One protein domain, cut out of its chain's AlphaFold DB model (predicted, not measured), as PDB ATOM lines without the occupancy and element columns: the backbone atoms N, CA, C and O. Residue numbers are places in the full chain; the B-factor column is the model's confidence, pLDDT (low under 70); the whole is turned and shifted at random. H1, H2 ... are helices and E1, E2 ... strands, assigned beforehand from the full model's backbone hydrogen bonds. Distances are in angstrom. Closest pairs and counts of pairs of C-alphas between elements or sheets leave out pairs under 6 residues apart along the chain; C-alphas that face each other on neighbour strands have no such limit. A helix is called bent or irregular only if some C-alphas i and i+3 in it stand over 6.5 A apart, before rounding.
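What this domain is: This is residues 200 to 350 of the 366 residues of the protein "4Fe-4S ferredoxin-type domain-containing protein" of Gammaproteobacteria bacterium (UniProt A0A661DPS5). Picture a long helical hairpin, H4 and H5, joined at one end to a small head of loops that holds two short strand pairs, E2 with E3 and E1 with E4, and the short helices H2 and H3. H1 runs beside the head-side part of H5, and H6 sits by E1 and E4 on the head. The printed part has 151 residues, with six named helices and four named strands in the order H1 E1 H2 E2 E3 H3 E4 H4 H5 H6; both two-stranded sheets are antiparallel and the class is mostly helix. It is only just compact, close to loose, with a radius of gyration of the C-alphas of 17.7 A, and is elongated, spanning 56 by 31 by 29 A.

Where its parts are: Start at C-alpha 236 at (45.941, 46.418, -13.721), where E2, residues 236 to 239, begins; E3 is residues 246 to 249. Look next for E1, residues 215 to 217, and E4, residues 268 to 270. H2 is residues 226 to 229 and H3 residues 258 to 261. Find C-alpha 272 at (30.741, 43.836, -26.167); from there H4 runs 37.0 A to residue 297. H5, residues 302 to 331, covers 41.6 A and has a kink of 27 degrees near residue 323. H1, residues 200 to 213, is 18.9 A long. H6, residues 335 to 343, covers 12.1 A and ends at C-alpha 343 at (23.282, 49.260, -19.363). H1 and H5 are only just irregular: C-alphas 205 and 208 are 6.8 A apart, and C-alphas 323 and 326 are 6.6 A apart.

How they stand to each other: E2 and E3 form an antiparallel hairpin at 141 degrees; look at N 248 and O 237, 2.8 A apart. E1 and E4 are antiparallel at 142 degrees, with N 216 and O 269 at 3.0 A. Between E1 and E3 the closest C-alphas, of Ala 217 and Pro 247, are 6.7 A apart. H2 and H3 touch, closest at the C-alphas of Cys 227 and Cys 259, 4.8 A. H4 and H5 touch as a helical hairpin, opposite ways at a steep tilt of 42 degrees, closest at the C-alphas of Thr 282 and Ala 317, 4.9 A. H1 touches H5 at its residues 314 to 325 alone, the same way at a shallow tilt of 19 degrees, with the C-alphas of Ile 206 and Tyr 318 closest at 6.0 A. H6 and H5 are close but not clearly touching, with the C-alphas of Leu 331 and Ile 337 closest at 6.6 A. Every O i to N i+4 pair is within hydrogen-bond range in H4 and H6, against 8 of 10 in H1 and 21 of 26 in H5; H2 and H3 are too short for such a pair.

The domain as a whole: The two C-alphas farthest apart, those of Gly 242 and Asp 301, are 57.8 A apart. The printed part has no cut and no long link. Mean pLDDT of the printed part is 86.0, and residues 284 to 308 are under 70.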
ATOM      1  N   PRO A 200      46.585  29.326 -32.349       92.38
ATOM      2  CA  PRO A 200      47.311  29.350 -31.077       92.38
ATOM      3  C   PRO A 200      48.224  30.572 -30.932       92.38
ATOM      4  O   PRO A 200      48.261  31.204 -29.875       92.38
ATOM      5  N   ILE A 201      48.930  30.937 -32.004       90.38
ATOM      6  CA  ILE A 201      49.853  32.077 -32.015       90.38
ATOM      7  C   ILE A 201      49.056  33.382 -31.950       90.38
ATOM      8  O   ILE A 201      49.314  34.221 -31.083       90.38
ATOM      9  N   ILE A 202      48.034  33.527 -32.800       89.25
ATOM     10  CA  ILE A 202      47.177  34.720 -32.839       89.25
ATOM     11  C   ILE A 202      46.467  34.926 -31.498       89.25
ATOM     12  O   ILE A 202      46.412  36.047 -30.989       89.25
ATOM     13  N   TYR A 203      45.968  33.864 -30.869       92.00
ATOM     14  CA  TYR A 203      45.335  33.952 -29.559       92.00
ATOM     15  C   TYR A 203      46.328  34.391 -28.472       92.00
ATOM     16  O   TYR A 203      46.034  35.305 -27.693       92.00
ATOM     17  N   LEU A 204      47.517  33.777 -28.422       91.50
ATOM     18  CA  LEU A 204      48.546  34.116 -27.436       91.50
ATOM     19  C   LEU A 204      49.106  35.530 -27.624       91.50
ATOM     20  O   LEU A 204      49.514  36.150 -26.640       91.50
ATOM     21  N   MET A 205      49.130  36.062 -28.844       87.44
ATOM     22  CA  MET A 205      49.618  37.416 -29.108       87.44
ATOM     23  C   MET A 205      48.515  38.465 -28.958       87.44
ATOM     24  O   MET A 205      48.681  39.424 -28.205       87.44
ATOM     25  N   ILE A 206      47.379  38.258 -29.625       89.50
ATOM     26  CA  ILE A 206      46.291  39.232 -29.751       89.50
ATOM     27  C   ILE A 206      45.109  38.858 -28.872       89.50
ATOM     28  O   ILE A 206      44.691  39.671 -28.049       89.50
ATOM     29  N   GLY A 207      44.579  37.642 -29.020       91.50
ATOM     30  CA  GLY A 207      43.318  37.232 -28.393       91.50
ATOM     31  C   GLY A 207      43.293  37.482 -26.884       91.50
ATOM     32  O   GLY A 207      42.372  38.115 -26.367       91.50
ATOM     33  N   ARG A 208      44.353  37.090 -26.166       91.88
ATOM     34  CA  ARG A 208      44.458  37.324 -24.714       91.88
ATOM     35  C   ARG A 208      44.437  38.812 -24.333       91.88
ATOM     36  O   ARG A 208      43.890  39.162 -23.289       91.88
ATOM     37  N   VAL A 209      45.032  39.674 -25.165       93.00
ATOM     38  CA  VAL A 209      45.128  41.119 -24.924       93.00
ATOM     39  C   VAL A 209      43.797  41.771 -25.246       93.00
ATOM     40  O   VAL A 209      43.268  42.490 -24.402       93.00
ATOM     41  N   PHE A 210      43.215  41.451 -26.402       93.88
ATOM     42  CA  PHE A 210      41.878  41.885 -26.800       93.88
ATOM     43  C   PHE A 210      40.850  41.614 -25.694       93.88
ATOM     44  O   PHE A 210      40.153  42.527 -25.255       93.88
ATOM     45  N   MET A 211      40.847  40.400 -25.137       93.31
ATOM     46  CA  MET A 211      39.923  40.030 -24.061       93.31
ATOM     47  C   MET A 211      40.128  40.818 -22.763       93.31
ATOM     48  O   MET A 211      39.197  40.961 -21.975       93.31
ATOM     49  N   ALA A 212      41.325  41.356 -22.521       93.19
ATOM     50  CA  ALA A 212      41.558  42.289 -21.424       93.19
ATOM     51  C   ALA A 212      41.167  43.734 -21.787       93.19
ATOM     52  O   ALA A 212      40.805  44.498 -20.897       93.19
ATOM     53  N   LYS A 213      41.222  44.115 -23.071       94.44
ATOM     54  CA  LYS A 213      40.898  45.465 -23.567       94.44
ATOM     55  C   LYS A 213      39.412  45.737 -23.757       94.44
ATOM     56  O   LYS A 213      39.030  46.888 -23.946       94.44
ATOM     57  N   VAL A 214      38.572  44.716 -23.648       93.50
ATOM     58  CA  VAL A 214      37.120  44.904 -23.521       93.50
ATOM     59  C   VAL A 214      36.687  45.178 -22.079       93.50
ATOM     60  O   VAL A 214      35.536  45.540 -21.851       93.50
ATOM     61  N   LEU A 215      37.587  45.024 -21.099       94.69
ATOM     62  CA  LEU A 215      37.280  45.272 -19.692       94.69
ATOM     63  C   LEU A 215      37.278  46.766 -19.373       94.69
ATOM     64  O   LEU A 215      38.198  47.507 -19.739       94.69
ATOM     65  N   PHE A 216      36.263  47.174 -18.620       95.00
ATOM     66  CA  PHE A 216      36.120  48.519 -18.082       95.00
ATOM     67  C   PHE A 216      35.528  48.470 -16.668       95.00
ATOM     68  O   PHE A 216      35.031  47.434 -16.217       95.00
ATOM     69  N   ALA A 217      35.618  49.590 -15.952       95.12
ATOM     70  CA  ALA A 217      34.984  49.750 -14.649       95.12
ATOM     71  C   ALA A 217      33.816  50.734 -14.744       95.12
ATOM     72  O   ALA A 217      34.016  51.862 -15.183       95.12
ATOM     73  N   GLU A 218      32.623  50.316 -14.333       93.69
ATOM     74  CA  GLU A 218      31.435  51.174 -14.299       93.69
ATOM     75  C   GLU A 218      31.398  52.091 -13.058       93.69
ATOM     76  O   GLU A 218      32.225  51.988 -12.144       93.69
ATOM     77  N   ASN A 219      30.381  52.955 -12.996       93.06
ATOM     78  CA  ASN A 219      30.174  53.968 -11.950       93.06
ATOM     79  C   ASN A 219      30.075  53.418 -10.513       93.06
ATOM     80  O   ASN A 219      30.247  54.166  -9.551       93.06
ATOM     81  N   SER A 220      29.811  52.120 -10.333       93.12
ATOM     82  CA  SER A 220      29.811  51.474  -9.013       93.12
ATOM     83  C   SER A 220      31.228  51.305  -8.432       93.12
ATOM     84  O   SER A 220      31.380  51.021  -7.240       93.12
ATOM     85  N   CYS A 221      32.282  51.522  -9.233       94.69
ATOM     86  CA  CYS A 221      33.672  51.406  -8.803       94.69
ATOM     87  C   CYS A 221      34.021  52.408  -7.695       94.69
ATOM     88  O   CYS A 221      33.852  53.615  -7.840       94.69
ATOM     89  N   LYS A 222      34.584  51.907  -6.590       94.31
ATOM     90  CA  LYS A 222      35.050  52.732  -5.460       94.31
ATOM     91  C   LYS A 222      36.555  53.010  -5.460       94.31
ATOM     92  O   LYS A 222      37.077  53.506  -4.469       94.31
ATOM     93  N   GLY A 223      37.277  52.609  -6.508       94.44
ATOM     94  CA  GLY A 223      38.729  52.805  -6.597       94.44
ATOM     95  C   GLY A 223      39.561  52.086  -5.529       94.44
ATOM     96  O   GLY A 223      40.697  52.465  -5.273       94.44
ATOM     97  N   CYS A 224      39.035  51.018  -4.916       94.44
ATOM     98  CA  CYS A 224      39.654  50.351  -3.761       94.44
ATOM     99  C   CYS A 224      40.939  49.554  -4.061       94.44
ATOM    100  O   CYS A 224      41.562  49.024  -3.147       94.44
ATOM    101  N   GLY A 225      41.301  49.358  -5.332       94.44
ATOM    102  CA  GLY A 225      42.537  48.665  -5.710       94.44
ATOM    103  C   GLY A 225      42.594  47.154  -5.460       94.44
ATOM    104  O   GLY A 225      43.628  46.529  -5.714       94.44
ATOM    105  N   LYS A 226      41.501  46.515  -5.020       94.69
ATOM    106  CA  LYS A 226      41.459  45.054  -4.798       94.69
ATOM    107  C   LYS A 226      41.727  44.250  -6.077       94.69
ATOM    108  O   LYS A 226      42.401  43.219  -6.023       94.69
ATOM    109  N   CYS A 227      41.246  44.724  -7.228       95.56
ATOM    110  CA  CYS A 227      41.506  44.093  -8.524       95.56
ATOM    111  C   CYS A 227      42.991  44.157  -8.911       95.56
ATOM    112  O   CYS A 227      43.543  43.143  -9.335       95.56
ATOM    113  N   ALA A 228      43.643  45.306  -8.706       95.88
ATOM    114  CA  ALA A 228      45.056  45.511  -9.017       95.88
ATOM    115  C   ALA A 228      45.969  44.686  -8.105       95.88
ATOM    116  O   ALA A 228      46.750  43.871  -8.591       95.88
ATOM    117  N   SER A 229      45.790  44.802  -6.788       93.94
ATOM    118  CA  SER A 229      46.568  44.043  -5.793       93.94
ATOM    119  C   SER A 229      46.364  42.527  -5.871       93.94
ATOM    120  O   SER A 229      47.230  41.766  -5.454       93.94
ATOM    121  N   GLY A 230      45.218  42.076  -6.388       93.31
ATOM    122  CA  GLY A 230      44.915  40.659  -6.568       93.31
ATOM    123  C   GLY A 230      45.256  40.104  -7.950       93.31
ATOM    124  O   GLY A 230      44.981  38.930  -8.189       93.31
ATOM    125  N   CYS A 231      45.784  40.908  -8.878       94.94
ATOM    126  CA  CYS A 231      46.031  40.479 -10.252       94.94
ATOM    127  C   CYS A 231      47.296  39.603 -10.341       94.94
ATOM    128  O   CYS A 231      48.389  40.132 -10.146       94.94
ATOM    129  N   PRO A 232      47.194  38.315 -10.733       92.56
ATOM    130  CA  PRO A 232      48.363  37.429 -10.827       92.56
ATOM    131  C   PRO A 232      49.327  37.834 -11.957       92.56
ATOM    132  O   PRO A 232      50.443  37.344 -12.049       92.56
ATOM    133  N   TYR A 233      48.901  38.735 -12.844       90.88
ATOM    134  CA  TYR A 233      49.679  39.185 -14.000       90.88
ATOM    135  C   TYR A 233      50.281  40.576 -13.816       90.88
ATOM    136  O   TYR A 233      50.944  41.067 -14.730       90.88
ATOM    137  N   GLN A 234      49.980  41.247 -12.694       93.00
ATOM    138  CA  GLN A 234      50.274  42.672 -12.498       93.00
ATOM    139  C   GLN A 234      49.796  43.517 -13.698       93.00
ATOM    140  O   GLN A 234      50.488  44.401 -14.203       93.00
ATOM    141  N   ALA A 235      48.608  43.180 -14.209       95.75
ATOM    142  CA  ALA A 235      48.066  43.715 -15.455       95.75
ATOM    143  C   ALA A 235      47.075  44.868 -15.258       95.75
ATOM    144  O   ALA A 235      46.444  45.292 -16.220       95.75
ATOM    145  N   ILE A 236      46.894  45.352 -14.032       96.88
ATOM    146  CA  ILE A 236      45.941  46.418 -13.721       96.88
ATOM    147  C   ILE A 236      46.683  47.503 -12.951       96.88
ATOM    148  O   ILE A 236      47.264  47.226 -11.903       96.88
ATOM    149  N   VAL A 237      46.631  48.727 -13.469       96.56
ATOM    150  CA  VAL A 237      47.149  49.936 -12.818       96.56
ATOM    151  C   VAL A 237      45.959  50.796 -12.410       96.56
ATOM    152  O   VAL A 237      44.974  50.857 -13.137       96.56
ATOM    153  N   LEU A 238      46.008  51.434 -11.243       96.25
ATOM    154  CA  LEU A 238      44.990  52.412 -10.855       96.25
ATOM    155  C   LEU A 238      45.418  53.790 -11.350       96.25
ATOM    156  O   LEU A 238      46.532  54.218 -11.063       96.25
ATOM    157  N   VAL A 239      44.539  54.474 -12.075       95.06
ATOM    158  CA  VAL A 239      44.810  55.806 -12.624       95.06
ATOM    159  C   VAL A 239      43.716  56.766 -12.160       95.06
ATOM    160  O   VAL A 239      42.534  56.427 -12.180       95.06
ATOM    161  N   GLY A 240      44.107  57.961 -11.713       90.50
ATOM    162  CA  GLY A 240      43.221  58.956 -11.100       90.50
ATOM    163  C   GLY A 240      43.757  59.448  -9.754       90.50
ATOM    164  O   GLY A 240      44.906  59.189  -9.408       90.50
ATOM    165  N   ARG A 241      42.927  60.170  -8.994       84.00
ATOM    166  CA  ARG A 241      43.262  60.675  -7.648       84.00
ATOM    167  C   ARG A 241      42.112  60.447  -6.667       84.00
ATOM    168  O   ARG A 241      40.945  60.631  -7.022       84.00
ATOM    169  N   GLY A 242      42.434  60.068  -5.431       81.50
ATOM    170  CA  GLY A 242      41.448  59.842  -4.369       81.50
ATOM    171  C   GLY A 242      40.330  58.879  -4.792       81.50
ATOM    172  O   GLY A 242      40.592  57.788  -5.294       81.50
ATOM    173  N   LYS A 243      39.069  59.302  -4.649       74.38
ATOM    174  CA  LYS A 243      37.882  58.498  -5.010       74.38
ATOM    175  C   LYS A 243      37.699  58.273  -6.523       74.38
ATOM    176  O   LYS A 243      36.875  57.452  -6.902       74.38
ATOM    177  N   SER A 244      38.465  58.961  -7.378       83.25
ATOM    178  CA  SER A 244      38.414  58.823  -8.847       83.25
ATOM    179  C   SER A 244      39.389  57.786  -9.419       83.25
ATOM    180  O   SER A 244      39.571  57.734 -10.639       83.25
ATOM    181  N   LEU A 245      40.063  57.010  -8.560       93.25
ATOM    182  CA  LEU A 245      40.945  55.926  -8.986       93.25
ATOM    183  C   LEU A 245      40.142  54.870  -9.751       93.25
ATOM    184  O   LEU A 245      39.277  54.200  -9.189       93.25
ATOM    185  N   THR A 246      40.476  54.682 -11.023       93.94
ATOM    186  CA  THR A 246      39.824  53.708 -11.903       93.94
ATOM    187  C   THR A 246      40.867  52.703 -12.393       93.94
ATOM    188  O   THR A 246      41.980  53.105 -12.750       93.94
ATOM    189  N   PRO A 247      40.563  51.392 -12.415       96.19
ATOM    190  CA  PRO A 247      41.466  50.407 -12.997       96.19
ATOM    191  C   PRO A 247      41.670  50.653 -14.497       96.19
ATOM    192  O   PRO A 247      40.734  50.943 -15.237       96.19
ATOM    193  N   TYR A 248      42.914  50.500 -14.929       96.38
ATOM    194  CA  TYR A 248      43.367  50.510 -16.310       96.38
ATOM    195  C   TYR A 248      44.042  49.169 -16.600       96.38
ATOM    196  O   TYR A 248      45.034  48.813 -15.951       96.38
ATOM    197  N   TRP A 249      43.514  48.407 -17.559       96.25
ATOM    198  CA  TRP A 249      44.066  47.102 -17.920       96.25
ATOM    199  C   TRP A 249      45.208  47.276 -18.922       96.25
ATOM    200  O   TRP A 249      45.028  47.807 -20.015       96.25
ATOM    201  N   THR A 250      46.406  46.824 -18.567       95.38
ATOM    202  CA  THR A 250      47.603  46.910 -19.415       95.38
ATOM    203  C   THR A 250      47.635  45.785 -20.461       95.38
ATOM    204  O   THR A 250      46.787  44.893 -20.475       95.38
ATOM    205  N   HIS A 251      48.635  45.785 -21.348       92.25
ATOM    206  CA  HIS A 251      48.839  44.720 -22.346       92.25
ATOM    207  C   HIS A 251      49.214  43.351 -21.728       92.25
ATOM    208  O   HIS A 251      49.230  42.327 -22.413       92.25
ATOM    209  N   LYS A 252      49.532  43.314 -20.424       93.50
ATOM    210  CA  LYS A 252      49.832  42.075 -19.690       93.50
ATOM    211  C   LYS A 252      48.572  41.279 -19.336       93.50
ATOM    212  O   LYS A 252      48.690  40.168 -18.830       93.50
ATOM    213  N   GLY A 253      47.382  41.842 -19.552       93.25
ATOM    214  CA  GLY A 253      46.120  41.179 -19.241       93.25
ATOM    215  C   GLY A 253      45.924  39.901 -20.055       93.25
ATOM    216  O   GLY A 253      46.244  39.849 -21.239       93.25
ATOM    217  N   GLU A 254      45.393  38.870 -19.395       93.62
ATOM    218  CA  GLU A 254      45.060  37.575 -20.014       93.62
ATOM    219  C   GLU A 254      43.600  37.178 -19.759       93.62
ATOM    220  O   GLU A 254      43.242  36.019 -19.916       93.62
ATOM    221  N   ALA A 255      42.770  38.122 -19.301       92.69
ATOM    222  CA  ALA A 255      41.336  37.925 -19.093       92.69
ATOM    223  C   ALA A 255      40.964  36.703 -18.217       92.69
ATOM    224  O   ALA A 255      39.961  36.045 -18.449       92.69
ATOM    225  N   CYS A 256      41.710  36.433 -17.135       94.50
ATOM    226  CA  CYS A 256      41.380  35.338 -16.200       94.50
ATOM    227  C   CYS A 256      40.075  35.529 -15.411       94.50
ATOM    228  O   CYS A 256      39.720  34.686 -14.599       94.50
ATOM    229  N   MET A 257      39.396  36.665 -15.560       95.75
ATOM    230  CA  MET A 257      38.154  37.002 -14.857       95.75
ATOM    231  C   MET A 257      38.256  37.163 -13.331       95.75
ATOM    232  O   MET A 257      37.251  37.482 -12.709       95.75
ATOM    233  N   ARG A 258      39.438  37.071 -12.695       96.06
ATOM    234  CA  ARG A 258      39.579  37.289 -11.233       96.06
ATOM    235  C   ARG A 258      39.042  38.650 -10.777       96.06
ATOM    236  O   ARG A 258      38.361  38.742  -9.763       96.06
ATOM    237  N   CYS A 259      39.356  39.709 -11.526       96.00
ATOM    238  CA  CYS A 259      38.898  41.065 -11.213       96.00
ATOM    239  C   CYS A 259      37.382  41.244 -11.373       96.00
ATOM    240  O   CYS A 259      36.818  42.060 -10.657       96.00
ATOM    241  N   VAL A 260      36.744  40.467 -12.253       95.88
ATOM    242  CA  VAL A 260      35.284  40.428 -12.425       95.88
ATOM    243  C   VAL A 260      34.651  39.618 -11.291       95.88
ATOM    244  O   VAL A 260      33.747  40.090 -10.612       95.88
ATOM    245  N   ALA A 261      35.181  38.420 -11.033       95.94
ATOM    246  CA  ALA A 261      34.636  37.452 -10.085       95.94
ATOM    247  C   ALA A 261      34.681  37.913  -8.618       95.94
ATOM    248  O   ALA A 261      33.769  37.599  -7.860       95.94
ATOM    249  N   TYR A 262      35.722  38.654  -8.220       95.75
ATOM    250  CA  TYR A 262      35.960  39.066  -6.827       95.75
ATOM    251  C   TYR A 262      35.842  40.586  -6.611       95.75
ATOM    252  O   TYR A 262      36.460  41.137  -5.695       95.75
ATOM    253  N   CYS A 263      35.107  41.297  -7.470       95.75
ATOM    254  CA  CYS A 263      34.776  42.698  -7.219       95.75
ATOM    255  C   CYS A 263      33.538  42.794  -6.321       95.75
ATOM    256  O   CYS A 263      32.426  42.543  -6.781       95.75
ATOM    257  N   ASP A 264      33.720  43.241  -5.076       93.94
ATOM    258  CA  ASP A 264      32.621  43.403  -4.105       93.94
ATOM    259  C   ASP A 264      31.516  44.353  -4.603       93.94
ATOM    260  O   ASP A 264      30.349  44.198  -4.260       93.94
ATOM    261  N   PHE A 265      31.879  45.318  -5.455       94.38
ATOM    262  CA  PHE A 265      30.958  46.304  -6.028       94.38
ATOM    263  C   PHE A 265      30.398  45.897  -7.396       94.38
ATOM    264  O   PHE A 265      29.655  46.668  -7.987       94.38
ATOM    265  N   ARG A 266      30.796  44.730  -7.934       93.31
ATOM    266  CA  ARG A 266      30.477  44.278  -9.306       93.31
ATOM    267  C   ARG A 266      30.793  45.311 -10.397       93.31
ATOM    268  O   ARG A 266      30.201  45.307 -11.467       93.31
ATOM    269  N   ALA A 267      31.792  46.146 -10.132       94.81
ATOM    270  CA  ALA A 267      32.107  47.290 -10.968       94.81
ATOM    271  C   ALA A 267      32.880  46.939 -12.240       94.81
ATOM    272  O   ALA A 267      32.959  47.763 -13.139       94.81
ATOM    273  N   VAL A 268      33.509  45.765 -12.320       95.38
ATOM    274  CA  VAL A 268      34.272  45.370 -13.510       95.38
ATOM    275  C   VAL A 268      33.359  44.622 -14.475       95.38
ATOM    276  O   VAL A 268      32.855  43.554 -14.136       95.38
ATOM    277  N   GLN A 269      33.209  45.156 -15.684       93.75
ATOM    278  CA  GLN A 269      32.367  44.613 -16.754       93.75
ATOM    279  C   GLN A 269      33.169  44.481 -18.058       93.75
ATOM    280  O   GLN A 269      34.297  44.969 -18.155       93.75
ATOM    281  N   SER A 270      32.609  43.795 -19.061       92.69
ATOM    282  CA  SER A 270      33.259  43.604 -20.374       92.69
ATOM    283  C   SER A 270      32.386  44.155 -21.488       92.69
ATOM    284  O   SER A 270      31.349  43.563 -21.744       92.69
ATOM    285  N   SER A 271      32.757  45.255 -22.139       91.00
ATOM    286  CA  SER A 271      31.915  45.898 -23.156       91.00
ATOM    287  C   SER A 271      31.970  45.154 -24.490       91.00
ATOM    288  O   SER A 271      32.992  45.169 -25.180       91.00
ATOM    289  N   TRP A 272      30.858  44.523 -24.874       90.31
ATOM    290  CA  TRP A 272      30.741  43.836 -26.167       90.31
ATOM    291  C   TRP A 272      30.659  44.814 -27.329       90.31
ATOM    292  O   TRP A 272      31.324  44.606 -28.336       90.31
ATOM    293  N   ALA A 273      29.906  45.906 -27.165       89.12
ATOM    294  CA  ALA A 273      29.811  46.961 -28.171       89.12
ATOM    295  C   ALA A 273      31.196  47.540 -28.497       89.12
ATOM    296  O   ALA A 273      31.555  47.668 -29.665       89.12
ATOM    297  N   TRP A 274      32.015  47.799 -27.471       90.38
ATOM    298  CA  TRP A 274      33.402  48.207 -27.671       90.38
ATOM    299  C   TRP A 274      34.251  47.113 -28.318       90.38
ATOM    300  O   TRP A 274      35.054  47.411 -29.191       90.38
ATOM    301  N   GLY A 275      34.082  45.850 -27.919       90.62
ATOM    302  CA  GLY A 275      34.776  44.728 -28.552       90.62
ATOM    303  C   GLY A 275      34.482  44.628 -30.052       90.62
ATOM    304  O   GLY A 275      35.412  44.503 -30.842       90.62
ATOM    305  N   ILE A 276      33.213  44.749 -30.447       90.25
ATOM    306  CA  ILE A 276      32.780  44.753 -31.851       90.25
ATOM    307  C   ILE A 276      33.347  45.972 -32.580       90.25
ATOM    308  O   ILE A 276      33.913  45.817 -33.659       90.25
ATOM    309  N   LEU A 277      33.259  47.166 -31.982       89.06
ATOM    310  CA  LEU A 277      33.826  48.385 -32.559       89.06
ATOM    311  C   LEU A 277      35.340  48.261 -32.758       89.06
ATOM    312  O   LEU A 277      35.839  48.601 -33.824       89.06
ATOM    313  N   LEU A 278      36.067  47.744 -31.763       87.19
ATOM    314  CA  LEU A 278      37.497  47.480 -31.871       87.19
ATOM    315  C   LEU A 278      37.788  46.540 -33.031       87.19
ATOM    316  O   LEU A 278      38.613  46.887 -33.866       87.19
ATOM    317  N   LEU A 279      37.102  45.394 -33.097       86.31
ATOM    318  CA  LEU A 279      37.285  44.432 -34.182       86.31
ATOM    319  C   LEU A 279      37.030  45.092 -35.539       86.31
ATOM    320  O   LEU A 279      37.860  44.956 -36.436       86.31
ATOM    321  N   TYR A 280      35.940  45.848 -35.675       86.44
ATOM    322  CA  TYR A 280      35.579  46.542 -36.908       86.44
ATOM    323  C   TYR A 280      36.637  47.574 -37.321       86.44
ATOM    324  O   TYR A 280      37.152  47.507 -38.436       86.44
ATOM    325  N   LEU A 281      37.023  48.475 -36.411       83.06
ATOM    326  CA  LEU A 281      38.024  49.512 -36.671       83.06
ATOM    327  C   LEU A 281      39.383  48.910 -37.017       83.06
ATOM    328  O   LEU A 281      40.027  49.366 -37.961       83.06
ATOM    329  N   THR A 282      39.814  47.871 -36.297       80.94
ATOM    330  CA  THR A 282      41.075  47.207 -36.624       80.94
ATOM    331  C   THR A 282      41.000  46.473 -37.949       80.94
ATOM    332  O   THR A 282      41.940  46.586 -38.718       80.94
ATOM    333  N   SER A 283      39.886  45.808 -38.265       76.81
ATOM    334  CA  SER A 283      39.734  45.063 -39.525       76.81
ATOM    335  C   SER A 283      39.709  45.998 -40.738       76.81
ATOM    336  O   SER A 283      40.374  45.737 -41.741       76.81
ATOM    337  N   PHE A 284      39.000  47.128 -40.632       68.38
ATOM    338  CA  PHE A 284      38.938  48.143 -41.685       68.38
ATOM    339  C   PHE A 284      40.295  48.825 -41.896       68.38
ATOM    340  O   PHE A 284      40.770  48.924 -43.030       68.38
ATOM    341  N   ALA A 285      40.961  49.228 -40.806       66.12
ATOM    342  CA  ALA A 285      42.293  49.821 -40.869       66.12
ATOM    343  C   ALA A 285      43.312  48.850 -41.482       66.12
ATOM    344  O   ALA A 285      44.124  49.259 -42.310       66.12
ATOM    345  N   THR A 286      43.240  47.559 -41.141       67.12
ATOM    346  CA  THR A 286      44.139  46.539 -41.695       67.12
ATOM    347  C   THR A 286      43.883  46.275 -43.173       67.12
ATOM    348  O   THR A 286      44.835  46.207 -43.942       67.12
ATOM    349  N   ALA A 287      42.622  46.187 -43.605       66.31
ATOM    350  CA  ALA A 287      42.301  45.906 -45.001       66.31
ATOM    351  C   ALA A 287      42.706  47.067 -45.924       66.31
ATOM    352  O   ALA A 287      43.378  46.844 -46.929       66.31
ATOM    353  N   GLY A 288      42.369  48.310 -45.561       63.75
ATOM    354  CA  GLY A 288      42.653  49.480 -46.398       63.75
ATOM    355  C   GLY A 288      44.127  49.898 -46.418       63.75
ATOM    356  O   GLY A 288      44.643  50.291 -47.464       63.75
ATOM    357  N   PHE A 289      44.826  49.807 -45.282       64.00
ATOM    358  CA  PHE A 289      46.230  50.218 -45.187       64.00
ATOM    359  C   PHE A 289      47.178  49.188 -45.810       64.00
ATOM    360  O   PHE A 289      48.060  49.560 -46.582       64.00
ATOM    361  N   VAL A 290      46.977  47.894 -45.532       64.12
ATOM    362  CA  VAL A 290      47.867  46.844 -46.051       64.12
ATOM    363  C   VAL A 290      47.724  46.707 -47.571       64.12
ATOM    364  O   VAL A 290      48.736  46.576 -48.254       64.12
ATOM    365  N   GLN A 291      46.511  46.835 -48.127       65.38
ATOM    366  CA  GLN A 291      46.309  46.822 -49.585       65.38
ATOM    367  C   GLN A 291      47.038  47.975 -50.291       65.38
ATOM    368  O   GLN A 291      47.673  47.760 -51.321       65.38
ATOM    369  N   ARG A 292      47.001  49.190 -49.726       67.38
ATOM    370  CA  ARG A 292      47.717  50.348 -50.290       67.38
ATOM    371  C   ARG A 292      49.232  50.210 -50.170       67.38
ATOM    372  O   ARG A 292      49.939  50.527 -51.121       67.38
ATOM    373  N   LEU A 293      49.727  49.727 -49.030       64.50
ATOM    374  CA  LEU A 293      51.159  49.544 -48.798       64.50
ATOM    375  C   LEU A 293      51.742  48.476 -49.738       64.50
ATOM    376  O   LEU A 293      52.708  48.752 -50.447       64.50
ATOM    377  N   LEU A 294      51.112  47.299 -49.819       63.41
ATOM    378  CA  LEU A 294      51.554  46.213 -50.703       63.41
ATOM    379  C   LEU A 294      51.487  46.602 -52.187       63.41
ATOM    380  O   LEU A 294      52.385  46.244 -52.946       63.41
ATOM    381  N   GLY A 295      50.463  47.364 -52.593       64.25
ATOM    382  CA  GLY A 295      50.292  47.802 -53.981       64.25
ATOM    383  C   GLY A 295      51.283  48.875 -54.443       64.25
ATOM    384  O   GLY A 295      51.553  48.965 -55.635       64.25
ATOM    385  N   THR A 296      51.837  49.676 -53.530       63.88
ATOM    386  CA  THR A 296      52.700  50.820 -53.888       63.88
ATOM    387  C   THR A 296      54.194  50.560 -53.735       63.88
ATOM    388  O   THR A 296      54.975  51.263 -54.367       63.88
ATOM    389  N   THR A 297      54.616  49.576 -52.927       57.81
ATOM    390  CA  THR A 297      56.040  49.457 -52.549       57.81
ATOM    391  C   THR A 297      56.752  48.163 -52.941       57.81
ATOM    392  O   THR A 297      57.974  48.203 -53.023       57.81
ATOM    393  N   ILE A 298      56.070  47.030 -53.179       57.50
ATOM    394  CA  ILE A 298      56.782  45.727 -53.191       57.50
ATOM    395  C   ILE A 298      56.504  44.836 -54.416       57.50
ATOM    396  O   ILE A 298      57.185  43.831 -54.577       57.50
ATOM    397  N   GLY A 299      55.559  45.168 -55.307       59.25
ATOM    398  CA  GLY A 299      55.338  44.391 -56.549       59.25
ATOM    399  C   GLY A 299      55.176  42.874 -56.334       59.25
ATOM    400  O   GLY A 299      55.548  42.083 -57.196       59.25
ATOM    401  N   LEU A 300      54.698  42.467 -55.152       55.59
ATOM    402  CA  LEU A 300      54.747  41.088 -54.672       55.59
ATOM    403  C   LEU A 300      53.733  40.207 -55.407       55.59
ATOM    404  O   LEU A 300      52.539  40.507 -55.443       55.59
ATOM    405  N   ASP A 301      54.231  39.084 -55.925       54.41
ATOM    406  CA  ASP A 301      53.437  37.989 -56.474       54.41
ATOM    407  C   ASP A 301      52.373  37.521 -55.457       54.41
ATOM    408  O   ASP A 301      52.630  37.426 -54.247       54.41
ATOM    409  N   ARG A 302      51.153  37.250 -55.944       54.28
ATOM    410  CA  ARG A 302      49.921  37.071 -55.141       54.28
ATOM    411  C   ARG A 302      50.055  36.002 -54.048       54.28
ATOM    412  O   ARG A 302      49.378  36.088 -53.026       54.28
ATOM    413  N   SER A 303      50.950  35.037 -54.239       53.62
ATOM    414  CA  SER A 303      51.190  33.898 -53.347       53.62
ATOM    415  C   SER A 303      52.013  34.260 -52.098       53.62
ATOM    416  O   SER A 303      51.690  33.810 -51.000       53.62
ATOM    417  N   PHE A 304      53.034  35.120 -52.227       51.94
ATOM    418  CA  PHE A 304      53.788  35.661 -51.078       51.94
ATOM    419  C   PHE A 304      53.048  36.827 -50.398       51.94
ATOM    420  O   PHE A 304      53.287  37.124 -49.223       51.94
ATOM    421  N   GLY A 305      52.107  37.458 -51.109       62.28
ATOM    422  CA  GLY A 305      51.256  38.528 -50.591       62.28
ATOM    423  C   GLY A 305      50.301  38.094 -49.472       62.28
ATOM    424  O   GLY A 305      50.042  38.885 -48.573       62.28
ATOM    425  N   ALA A 306      49.802  36.853 -49.468       65.50
ATOM    426  CA  ALA A 306      48.770  36.430 -48.510       65.50
ATOM    427  C   ALA A 306      49.292  36.311 -47.066       65.50
ATOM    428  O   ALA A 306      48.735  36.918 -46.153       65.50
ATOM    429  N   LEU A 307      50.402  35.596 -46.849       68.44
ATOM    430  CA  LEU A 307      50.983  35.446 -45.509       68.44
ATOM    431  C   LEU A 307      51.530  36.777 -44.975       68.44
ATOM    432  O   LEU A 307      51.344  37.109 -43.805       68.44
ATOM    433  N   THR A 308      52.196  37.556 -45.831       69.75
ATOM    434  CA  THR A 308      52.701  38.886 -45.456       69.75
ATOM    435  C   THR A 308      51.554  39.836 -45.108       69.75
ATOM    436  O   THR A 308      51.646  40.548 -44.108       69.75
ATOM    437  N   PHE A 309      50.445  39.783 -45.853       71.31
ATOM    438  CA  PHE A 309      49.214  40.503 -45.540       71.31
ATOM    439  C   PHE A 309      48.631  40.082 -44.191       71.31
ATOM    440  O   PHE A 309      48.333  40.945 -43.368       71.31
ATOM    441  N   GLU A 310      48.498  38.779 -43.927       70.81
ATOM    442  CA  GLU A 310      47.948  38.275 -42.665       70.81
ATOM    443  C   GLU A 310      48.793  38.703 -41.463       70.81
ATOM    444  O   GLU A 310      48.260  39.204 -40.472       70.81
ATOM    445  N   VAL A 311      50.118  38.571 -41.559       76.25
ATOM    446  CA  VAL A 311      51.038  39.003 -40.500       76.25
ATOM    447  C   VAL A 311      50.947  40.516 -40.288       76.25
ATOM    448  O   VAL A 311      50.827  40.965 -39.146       76.25
ATOM    449  N   ALA A 312      50.952  41.311 -41.362       76.75
ATOM    450  CA  ALA A 312      50.813  42.763 -41.270       76.75
ATOM    451  C   ALA A 312      49.467  43.167 -40.648       76.75
ATOM    452  O   ALA A 312      49.431  44.024 -39.763       76.75
ATOM    453  N   ALA A 313      48.372  42.516 -41.044       76.44
ATOM    454  CA  ALA A 313      47.041  42.753 -40.499       76.44
ATOM    455  C   ALA A 313      46.981  42.435 -38.996       76.44
ATOM    456  O   ALA A 313      46.494  43.242 -38.208       76.44
ATOM    457  N   VAL A 314      47.546  41.304 -38.572       78.50
ATOM    458  CA  VAL A 314      47.666  40.906 -37.159       78.50
ATOM    459  C   VAL A 314      48.449  41.957 -36.359       78.50
ATOM    460  O   VAL A 314      47.981  42.419 -35.314       78.50
ATOM    461  N   VAL A 315      49.611  42.396 -36.851       82.38
ATOM    462  CA  VAL A 315      50.440  43.410 -36.174       82.38
ATOM    463  C   VAL A 315      49.701  44.744 -36.047       82.38
ATOM    464  O   VAL A 315      49.636  45.317 -34.959       82.38
ATOM    465  N   LEU A 316      49.101  45.225 -37.134       82.19
ATOM    466  CA  LEU A 316      48.353  46.482 -37.148       82.19
ATOM    467  C   LEU A 316      47.105  46.419 -36.262       82.19
ATOM    468  O   LEU A 316      46.837  47.370 -35.530       82.19
ATOM    469  N   ALA A 317      46.383  45.295 -36.250       82.06
ATOM    470  CA  ALA A 317      45.258  45.090 -35.344       82.06
ATOM    471  C   ALA A 317      45.703  45.144 -33.877       82.06
ATOM    472  O   ALA A 317      45.058  45.794 -33.054       82.06
ATOM    473  N   TYR A 318      46.837  44.522 -33.542       86.94
ATOM    474  CA  TYR A 318      47.402  44.586 -32.197       86.94
ATOM    475  C   TYR A 318      47.747  46.025 -31.783       86.94
ATOM    476  O   TYR A 318      47.362  46.461 -30.695       86.94
ATOM    477  N   VAL A 319      48.419  46.781 -32.657       88.31
ATOM    478  CA  VAL A 319      48.738  48.200 -32.423       88.31
ATOM    479  C   VAL A 319      47.459  49.026 -32.266       88.31
ATOM    480  O   VAL A 319      47.346  49.786 -31.304       88.31
ATOM    481  N   GLY A 320      46.469  48.823 -33.136       88.12
ATOM    482  CA  GLY A 320      45.174  49.500 -33.079       88.12
ATOM    483  C   GLY A 320      44.427  49.241 -31.769       88.12
ATOM    484  O   GLY A 320      43.991  50.187 -31.117       88.12
ATOM    485  N   ILE A 321      44.360  47.985 -31.311       89.69
ATOM    486  CA  ILE A 321      43.762  47.623 -30.012       89.69
ATOM    487  C   ILE A 321      44.437  48.384 -28.864       89.69
ATOM    488  O   ILE A 321      43.761  48.872 -27.954       89.69
ATOM    489  N   LEU A 322      45.769  48.483 -28.874       90.94
ATOM    490  CA  LEU A 322      46.507  49.181 -27.824       90.94
ATOM    491  C   LEU A 322      46.334  50.701 -27.892       90.94
ATOM    492  O   LEU A 322      46.196  51.320 -26.837       90.94
ATOM    493  N   ALA A 323      46.313  51.279 -29.092       90.69
ATOM    494  CA  ALA A 323      46.177  52.716 -29.314       90.69
ATOM    495  C   ALA A 323      44.760  53.232 -29.017       90.69
ATOM    496  O   ALA A 323      44.604  54.316 -28.460       90.69
ATOM    497  N   LEU A 324      43.726  52.444 -29.327       91.31
ATOM    498  CA  LEU A 324      42.325  52.818 -29.106       91.31
ATOM    499  C   LEU A 324      41.874  52.622 -27.653       91.31
ATOM    500  O   LEU A 324      40.931  53.267 -27.198       91.31
ATOM    501  N   TYR A 325      42.526  51.745 -26.888       92.94
ATOM    502  CA  TYR A 325      42.096  51.455 -25.520       92.94
ATOM    503  C   TYR A 325      42.155  52.654 -24.546       92.94
ATOM    504  O   TYR A 325      41.202  52.817 -23.780       92.94
ATOM    505  N   PRO A 326      43.198  53.515 -24.541       94.00
ATOM    506  CA  PRO A 326      43.199  54.750 -23.756       94.00
ATOM    507  C   PRO A 326      41.983  55.643 -24.013       94.00
ATOM    508  O   PRO A 326      41.469  56.234 -23.063       94.00
ATOM    509  N   LEU A 327      41.497  55.700 -25.261       91.62
ATOM    510  CA  LEU A 327      40.306  56.465 -25.625       91.62
ATOM    511  C   LEU A 327      39.057  55.895 -24.944       91.62
ATOM    512  O   LEU A 327      38.378  56.639 -24.241       91.62
ATOM    513  N   LEU A 328      38.789  54.585 -25.067       89.62
ATOM    514  CA  LEU A 328      37.688  53.951 -24.322       89.62
ATOM    515  C   LEU A 328      37.818  54.231 -22.833       89.62
ATOM    516  O   LEU A 328      36.844  54.613 -22.187       89.62
ATOM    517  N   TRP A 329      39.003  53.983 -22.280       94.06
ATOM    518  CA  TRP A 329      39.219  54.123 -20.852       94.06
ATOM    519  C   TRP A 329      38.925  55.553 -20.386       94.06
ATOM    520  O   TRP A 329      38.243  55.720 -19.378       94.06
ATOM    521  N   GLY A 330      39.372  56.565 -21.136       93.19
ATOM    522  CA  GLY A 330      39.094  57.975 -20.867       93.19
ATOM    523  C   GLY A 330      37.607  58.312 -20.963       93.19
ATOM    524  O   GLY A 330      37.050  58.866 -20.016       93.19
ATOM    525  N   LEU A 331      36.945  57.907 -22.053       91.94
ATOM    526  CA  LEU A 331      35.503  58.109 -22.253       91.94
ATOM    527  C   LEU A 331      34.678  57.449 -21.143       91.94
ATOM    528  O   LEU A 331      33.738  58.041 -20.623       91.94
ATOM    529  N   ASN A 332      35.069  56.255 -20.706       91.44
ATOM    530  CA  ASN A 332      34.400  55.529 -19.634       91.44
ATOM    531  C   ASN A 332      34.547  56.197 -18.250       91.44
ATOM    532  O   ASN A 332      33.879  55.794 -17.303       91.44
ATOM    533  N   ARG A 333      35.389  57.225 -18.086       90.75
ATOM    534  CA  ARG A 333      35.415  58.020 -16.842       90.75
ATOM    535  C   ARG A 333      34.329  59.091 -16.795       90.75
ATOM    536  O   ARG A 333      34.111  59.663 -15.732       90.75
ATOM    537  N   ILE A 334      33.655  59.352 -17.914       92.56
ATOM    538  CA  ILE A 334      32.516  60.266 -17.995       92.56
ATOM    539  C   ILE A 334      31.265  59.485 -17.549       92.56
ATOM    540  O   ILE A 334      30.878  58.536 -18.238       92.56
ATOM    541  N   PRO A 335      30.617  59.829 -16.413       91.81
ATOM    542  CA  PRO A 335      29.603  58.962 -15.807       91.81
ATOM    543  C   PRO A 335      28.410  58.610 -16.711       91.81
ATOM    544  O   PRO A 335      28.012  57.442 -16.691       91.81
ATOM    545  N   PRO A 336      27.864  59.531 -17.537       94.06
ATOM    546  CA  PRO A 336      26.832  59.182 -18.517       94.06
ATOM    547  C   PRO A 336      27.284  58.130 -19.540       94.06
ATOM    548  O   PRO A 336      26.545  57.189 -19.820       94.06
ATOM    549  N   ILE A 337      28.517  58.238 -20.050       91.25
ATOM    550  CA  ILE A 337      29.073  57.277 -21.015       91.25
ATOM    551  C   ILE A 337      29.275  55.919 -20.343       91.25
ATOM    552  O   ILE A 337      28.887  54.893 -20.895       91.25
ATOM    553  N   SER A 338      29.839  55.901 -19.133       90.94
ATOM    554  CA  SER A 338      30.033  54.664 -18.371       90.94
ATOM    555  C   SER A 338      28.712  53.961 -18.060       90.94
ATOM    556  O   SER A 338      28.596  52.742 -18.187       90.94
ATOM    557  N   TRP A 339      27.688  54.738 -17.691       91.94
ATOM    558  CA  TRP A 339      26.346  54.223 -17.449       91.94
ATOM    559  C   TRP A 339      25.755  53.600 -18.716       91.94
ATOM    560  O   TRP A 339      25.286  52.464 -18.660       91.94
ATOM    561  N   LEU A 340      25.857  54.285 -19.860       90.62
ATOM    562  CA  LEU A 340      25.382  53.781 -21.150       90.62
ATOM    563  C   LEU A 340      26.105  52.488 -21.555       90.62
ATOM    564  O   LEU A 340      25.456  51.484 -21.849       90.62
ATOM    565  N   LEU A 341      27.444  52.485 -21.501       87.00
ATOM    566  CA  LEU A 341      28.272  51.304 -21.775       87.00
ATOM    567  C   LEU A 341      27.923  50.130 -20.861       87.00
ATOM    568  O   LEU A 341      28.054  48.983 -21.275       87.00
ATOM    569  N   SER A 342      27.499  50.396 -19.627       88.88
ATOM    570  CA  SER A 342      27.090  49.355 -18.692       88.88
ATOM    571  C   SER A 342      25.686  48.816 -18.975       88.88
ATOM    572  O   SER A 342      25.503  47.601 -19.014       88.88
ATOM    573  N   VAL A 343      24.686  49.680 -19.178       89.75
ATOM    574  CA  VAL A 343      23.282  49.260 -19.363       89.75
ATOM    575  C   VAL A 343      23.083  48.482 -20.661       89.75
ATOM    576  O   VAL A 343      22.339  47.502 -20.665       89.75
ATOM    577  N   LEU A 344      23.775  48.877 -21.734       86.19
ATOM    578  CA  LEU A 344      23.717  48.199 -23.033       86.19
ATOM    579  C   LEU A 344      24.437  46.847 -23.044       86.19
ATOM    580  O   LEU A 344      24.365  46.107 -24.023       86.19
ATOM    581  N   ASN A 345      25.178  46.525 -21.987       87.94
ATOM    582  CA  ASN A 345      26.112  45.426 -22.008       87.94
ATOM    583  C   ASN A 345      25.601  44.218 -21.208       87.94
ATOM    584  O   ASN A 345      25.363  44.339 -20.001       87.94
ATOM    585  N   PRO A 346      25.511  43.018 -21.819       88.06
ATOM    586  CA  PRO A 346      24.952  41.837 -21.161       88.06
ATOM    587  C   PRO A 346      25.627  41.494 -19.829       88.06
ATOM    588  O   PRO A 346      24.958  41.058 -18.892       88.06
ATOM    589  N   THR A 347      26.939  41.743 -19.712       90.88
ATOM    590  CA  THR A 347      27.708  41.382 -18.509       90.88
ATOM    591  C   THR A 347      27.249  42.090 -17.232       90.88
ATOM    592  O   THR A 347      27.479  41.557 -16.148       90.88
ATOM    593  N   ARG A 348      26.528  43.218 -17.330       90.25
ATOM    594  CA  ARG A 348      25.882  43.868 -16.176       90.25
ATOM    595  C   ARG A 348      24.825  42.972 -15.522       90.25
ATOM    596  O   ARG A 348      24.680  42.970 -14.303       90.25
ATOM    597  N   TYR A 349      24.100  42.203 -16.332       91.31
ATOM    598  CA  TYR A 349      23.011  41.320 -15.895       91.31
ATOM    599  C   TYR A 349      23.480  39.884 -15.651       91.31
ATOM    600  O   TYR A 349      22.712  39.032 -15.198       91.31
ATOM    601  N   TYR A 350      24.744  39.590 -15.951       93.06
ATOM    602  CA  TYR A 350      25.294  38.265 -15.752       93.06
ATOM    603  C   TYR A 350      25.381  37.929 -14.273       93.06
ATOM    604  O   TYR A 350      25.833  38.702 -13.427       93.06
TER     605      TYR A 350